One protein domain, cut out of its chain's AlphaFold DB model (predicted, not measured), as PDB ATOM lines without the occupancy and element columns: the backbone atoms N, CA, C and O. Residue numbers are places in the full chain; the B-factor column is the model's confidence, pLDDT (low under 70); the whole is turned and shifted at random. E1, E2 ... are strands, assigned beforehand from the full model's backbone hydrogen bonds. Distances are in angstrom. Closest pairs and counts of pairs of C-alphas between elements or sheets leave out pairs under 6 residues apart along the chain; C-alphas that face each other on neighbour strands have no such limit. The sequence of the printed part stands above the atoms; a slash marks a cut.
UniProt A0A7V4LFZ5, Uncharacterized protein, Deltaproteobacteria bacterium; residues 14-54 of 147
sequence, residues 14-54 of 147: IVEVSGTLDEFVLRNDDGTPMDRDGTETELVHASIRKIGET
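AT A GLANCE: This is residues 14 to 54 of the 147 residues of an uncharacterized protein of Deltaproteobacteria bacterium (UniProt A0A7V4LFZ5). The model is one long, bent hairpin of two strands, E1 and E2, side by side along their length, with a wide loop, residues 25 to 39, at one end. The hairpin and its loop together make the long axis. The printed part has 41 residues with two named strands, E1 then E2, in one antiparallel sheet, and no named helix; the class is all strand. It is extended, with a radius of gyration of the C-alphas of 15.2 A, and a rod spanning 45 by 18 by 11 A.

IN THESE COORDINATES: E2, residues 40 to 53, is 29.0 A from first to last C-alpha and bends by 85 degrees at residue 45; it ends at C-alpha 53, (107.346, 115.718, 30.573). E1, residues 14 to 24, is 27.7 A long, bends by 64 degrees at residue 19 and begins at C-alpha 14, (106.976, 112.436, 34.417).

HOW THE PARTS SIT: E1 and E2 form a hairpin, antiparallel at 176 degrees between their directions. C-alphas 19 and 46 face each other at 4.2 A. N 16 and O 49, 2.8 A, and N 40 and O 24, 2.9 A, are within hydrogen-bond range.

THE WHOLE: The C-alphas farthest apart, of Asp 30 and Thr 54, are 47.0 A apart. The link from E1 to E2, 15 residues, is long. The printed part has no cut. Its mean pLDDT is 90.5, and residue 36 is under 70.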
ATOM      1  N   ILE A  14     107.392 113.817  34.180       93.50
ATOM      2  CA  ILE A  14     106.976 112.436  34.417       93.50
ATOM      3  C   ILE A  14     108.184 111.701  34.974       93.50
ATOM      4  O   ILE A  14     109.235 111.611  34.326       93.50
ATOM      5  N   VAL A  15     108.017 111.144  36.165       92.81
ATOM      6  CA  VAL A  15     109.044 110.368  36.845       92.81
ATOM      7  C   VAL A  15     108.580 108.938  37.074       92.81
ATOM      8  O   VAL A  15     107.420 108.676  37.371       92.81
ATOM      9  N   GLU A  16     109.514 108.008  36.940       94.38
ATOM     10  CA  GLU A  16     109.413 106.688  37.539       94.38
ATOM     11  C   GLU A  16     110.007 106.781  38.943       94.38
ATOM     12  O   GLU A  16     111.155 107.211  39.104       94.38
ATOM     13  N   VAL A  17     109.213 106.403  39.942       92.62
ATOM     14  CA  VAL A  17     109.629 106.327  41.344       92.62
ATOM     15  C   VAL A  17     109.574 104.867  41.770       92.62
ATOM     16  O   VAL A  17     108.599 104.172  41.487       92.62
ATOM     17  N   SER A  18     110.621 104.391  42.432       93.62
ATOM     18  CA  SER A  18     110.655 103.064  43.051       93.62
ATOM     19  C   SER A  18     111.205 103.168  44.465       93.62
ATOM     20  O   SER A  18     112.013 104.044  44.744       93.62
ATOM     21  N   GLY A  19     110.761 102.286  45.352       94.69
ATOM     22  CA  GLY A  19     111.129 102.280  46.763       94.69
ATOM     23  C   GLY A  19     110.224 101.325  47.533       94.69
ATOM     24  O   GLY A  19     109.432 100.594  46.929       94.69
ATOM     25  N   THR A  20     110.335 101.353  48.853       96.25
ATOM     26  CA  THR A  20     109.415 100.661  49.756       96.25
ATOM     27  C   THR A  20     108.548 101.708  50.435       96.25
ATOM     28  O   THR A  20     109.079 102.669  50.982       96.25
ATOM     29  N   LEU A  21     107.230 101.532  50.381       93.62
ATOM     30  CA  LEU A  21     106.310 102.310  51.205       93.62
ATOM     31  C   LEU A  21     106.481 101.874  52.660       93.62
ATOM     32  O   LEU A  21     106.374 100.678  52.944       93.62
ATOM     33  N   ASP A  22     106.741 102.830  53.540       93.56
ATOM     34  CA  ASP A  22     106.756 102.642  54.983       93.56
ATOM     35  C   ASP A  22     105.743 103.595  55.618       93.56
ATOM     36  O   ASP A  22     105.640 104.756  55.226       93.56
ATOM     37  N   GLU A  23     104.989 103.080  56.581       91.62
ATOM     38  CA  GLU A  23     104.038 103.852  57.372       91.62
ATOM     39  C   GLU A  23     104.378 103.627  58.841       91.62
ATOM     40  O   GLU A  23     104.366 102.490  59.333       91.62
ATOM     41  N   PHE A  24     104.723 104.701  59.548       90.00
ATOM     42  CA  PHE A  24     105.253 104.584  60.900       90.00
ATOM     43  C   PHE A  24     104.737 105.662  61.845       90.00
ATOM     44  O   PHE A  24     104.340 106.755  61.465       90.00
ATOM     45  N   VAL A  25     104.780 105.334  63.135       90.81
ATOM     46  CA  VAL A  25     104.489 106.269  64.221       90.81
ATOM     47  C   VAL A  25     105.814 106.745  64.800       90.81
ATOM     48  O   VAL A  25     106.630 105.919  65.222       90.81
ATOM     49  N   LEU A  26     106.021 108.061  64.860       87.19
ATOM     50  CA  LEU A  26     107.180 108.651  65.531       87.19
ATOM     51  C   LEU A  26     107.174 108.294  67.021       87.19
ATOM     52  O   LEU A  26     106.129 108.305  67.675       87.19
ATOM     53  N   ARG A  27     108.345 107.966  67.577       90.00
ATOM     54  CA  ARG A  27     108.494 107.515  68.969       90.00
ATOM     55  C   ARG A  27     109.543 108.327  69.714       90.00
ATOM     56  O   ARG A  27     110.584 108.654  69.155       90.00
ATOM     57  N   ASN A  28     109.263 108.605  70.986       88.88
ATOM     58  CA  ASN A  28     110.227 109.155  71.932       88.88
ATOM     59  C   ASN A  28     111.354 108.141  72.195       88.88
ATOM     60  O   ASN A  28     111.209 106.948  71.915       88.88
ATOM     61  N   ASP A  29     112.438 108.592  72.834       92.19
ATOM     62  CA  ASP A  29     113.573 107.739  73.230       92.19
ATOM     63  C   ASP A  29     113.162 106.541  74.112       92.19
ATOM     64  O   ASP A  29     113.826 105.505  74.117       92.19
ATOM     65  N   ASP A  30     112.055 106.661  74.852       92.88
ATOM     66  CA  ASP A  30     111.487 105.597  75.688       92.88
ATOM     67  C   ASP A  30     110.544 104.638  74.926       92.88
ATOM     68  O   ASP A  30     109.955 103.731  75.520       92.88
ATOM     69  N   GLY A  31     110.399 104.821  73.611       88.00
ATOM     70  CA  GLY A  31     109.557 104.018  72.727       88.00
ATOM     71  C   GLY A  31     108.073 104.392  72.737       88.00
ATOM     72  O   GLY A  31     107.294 103.785  71.988       88.00
ATOM     73  N   THR A  32     107.651 105.372  73.541       90.69
ATOM     74  CA  THR A  32     106.261 105.850  73.534       90.69
ATOM     75  C   THR A  32     105.954 106.637  72.252       90.69
ATOM     76  O   THR A  32     106.830 107.355  71.768       90.69
ATOM     77  N   PRO A  33     104.743 106.516  71.671       86.44
ATOM     78  CA  PRO A  33     104.346 107.324  70.518       86.44
ATOM     79  C   PRO A  33     104.434 108.824  70.819       86.44
ATOM     80  O   PRO A  33     103.934 109.272  71.854       86.44
ATOM     81  N   MET A  34     105.065 109.583  69.923       85.69
ATOM     82  CA  MET A  34     105.109 111.046  69.986       85.69
ATOM     83  C   MET A  34     103.773 111.656  69.560       85.69
ATOM     84  O   MET A  34     103.327 112.623  70.169       85.69
ATOM     85  N   ASP A  35     103.119 111.042  68.575       81.62
ATOM     86  CA  ASP A  35     101.708 111.242  68.267       81.62
ATOM     87  C   ASP A  35     100.975 109.914  68.470       81.62
ATOM     88  O   ASP A  35     101.494 108.852  68.120       81.62
ATOM     89  N   ARG A  36      99.807 109.952  69.111       68.69
ATOM     90  CA  ARG A  36      99.042 108.736  69.405       68.69
ATOM     91  C   ARG A  36      98.249 108.242  68.208       68.69
ATOM     92  O   ARG A  36      98.036 107.034  68.127       68.69
ATOM     93  N   ASP A  37      97.823 109.155  67.342       78.81
ATOM     94  CA  ASP A  37      96.751 108.882  66.388       78.81
ATOM     95  C   ASP A  37      97.177 109.083  64.927       78.81
ATOM     96  O   ASP A  37      96.484 108.586  64.042       78.81
ATOM     97  N   GLY A  38      98.300 109.762  64.658       82.06
ATOM     98  CA  GLY A  38      98.810 109.950  63.296       82.06
ATOM     99  C   GLY A  38     100.047 109.119  62.948       82.06
ATOM    100  O   GLY A  38     100.861 108.764  63.808       82.06
ATOM    101  N   THR A  39     100.172 108.829  61.657       89.38
ATOM    102  CA  THR A  39     101.271 108.101  61.020       89.38
ATOM    103  C   THR A  39     101.936 108.982  59.967       89.38
ATOM    104  O   THR A  39     101.306 109.865  59.398       89.38
ATOM    105  N   GLU A  40     103.227 108.757  59.751       90.38
ATOM    106  CA  GLU A  40     103.992 109.356  58.660       90.38
ATOM    107  C   GLU A  40     104.068 108.358  57.510       90.38
ATOM    108  O   GLU A  40     104.417 107.188  57.733       90.38
ATOM    109  N   THR A  41     103.814 108.829  56.292       90.12
ATOM    110  CA  THR A  41     103.995 108.038  55.078       90.12
ATOM    111  C   THR A  41     105.311 108.407  54.396       90.12
ATOM    112  O   THR A  41     105.493 109.524  53.909       90.12
ATOM    113  N   GLU A  42     106.230 107.447  54.271       90.81
ATOM    114  CA  GLU A  42     107.516 107.646  53.594       90.81
ATOM    115  C   GLU A  42     107.757 106.600  52.494       90.81
ATOM    116  O   GLU A  42     107.404 105.426  52.599       90.81
ATOM    117  N   LEU A  43     108.433 107.018  51.418       92.38
ATOM    118  CA  LEU A  43     109.096 106.094  50.499       92.38
ATOM    119  C   LEU A  43     110.564 105.919  50.899       92.38
ATOM    120  O   LEU A  43     111.417 106.745  50.563       92.38
ATOM    121  N   VAL A  44     110.886 104.804  51.550       93.12
ATOM    122  CA  VAL A  44     112.266 104.463  51.915       93.12
ATOM    123  C   VAL A  44     112.995 103.779  50.760       93.12
ATOM    124  O   VAL A  44     112.402 103.124  49.899       93.12
ATOM    125  N   HIS A  45     114.321 103.942  50.730       93.56
ATOM    126  CA  HIS A  45     115.177 103.464  49.634       93.56
ATOM    127  C   HIS A  45     114.720 103.962  48.252       93.56
ATOM    128  O   HIS A  45     114.884 103.268  47.245       93.56
ATOM    129  N   ALA A  46     114.144 105.169  48.215       92.44
ATOM    130  CA  ALA A  46     113.565 105.728  47.012       92.44
ATOM    131  C   ALA A  46     114.616 105.997  45.925       92.44
ATOM    132  O   ALA A  46     115.708 106.515  46.179       92.44
ATOM    133  N   SER A  47     114.250 105.703  44.683       91.44
ATOM    134  CA  SER A  47     114.958 106.145  43.490       91.44
ATOM    135  C   SER A  47     113.984 106.829  42.540       91.44
ATOM    136  O   SER A  47     112.826 106.432  42.425       91.44
ATOM    137  N   ILE A  48     114.460 107.880  41.876       92.25
ATOM    138  CA  ILE A  48     113.660 108.683  40.955       92.25
ATOM    139  C   ILE A  48     114.393 108.776  39.624       92.25
ATOM    140  O   ILE A  48     115.583 109.105  39.567       92.25
ATOM    141  N   ARG A  49     113.665 108.529  38.536       92.00
ATOM    142  CA  ARG A  49     114.160 108.664  37.168       92.00
ATOM    143  C   ARG A  49     113.161 109.460  36.341       92.00
ATOM    144  O   ARG A  49     112.027 109.035  36.168       92.00
ATOM    145  N   LYS A  50     113.588 110.590  35.776       93.06
ATOM    146  CA  LYS A  50     112.776 111.320  34.792       93.06
ATOM    147  C   LYS A  50     112.633 110.479  33.524       93.06
ATOM    148  O   LYS A  50     113.633 110.020  32.966       93.06
ATOM    149  N   ILE A  51     111.393 110.277  33.091       95.38
ATOM    150  CA  ILE A  51     111.035 109.482  31.908       95.38
ATOM    151  C   ILE A  51     110.303 110.297  30.840       95.38
ATOM    152  O   ILE A  51     110.128 109.812  29.726       95.38
ATOM    153  N   GLY A  52     109.910 111.532  31.153       93.81
ATOM    154  CA  GLY A  52     109.248 112.426  30.212       93.81
ATOM    155  C   GLY A  52     108.814 113.732  30.863       93.81
ATOM    156  O   GLY A  52     109.252 114.069  31.962       93.81
ATOM    157  N   GLU A  53     107.940 114.445  30.164       94.94
ATOM    158  CA  GLU A  53     107.346 115.718  30.573       94.94
ATOM    159  C   GLU A  53     105.872 115.730  30.152       94.94
ATOM    160  O   GLU A  53     105.485 115.105  29.161       94.94
ATOM    161  N   THR A  54     105.051 116.429  30.921       93.50
ATOM    162  CA  THR A  54     103.619 116.639  30.724       93.50
ATOM    163  C   THR A  54     103.214 117.973  31.360       93.50
ATOM    164  O   THR A  54     104.031 118.675  31.958       93.50
TER     165      THR A  54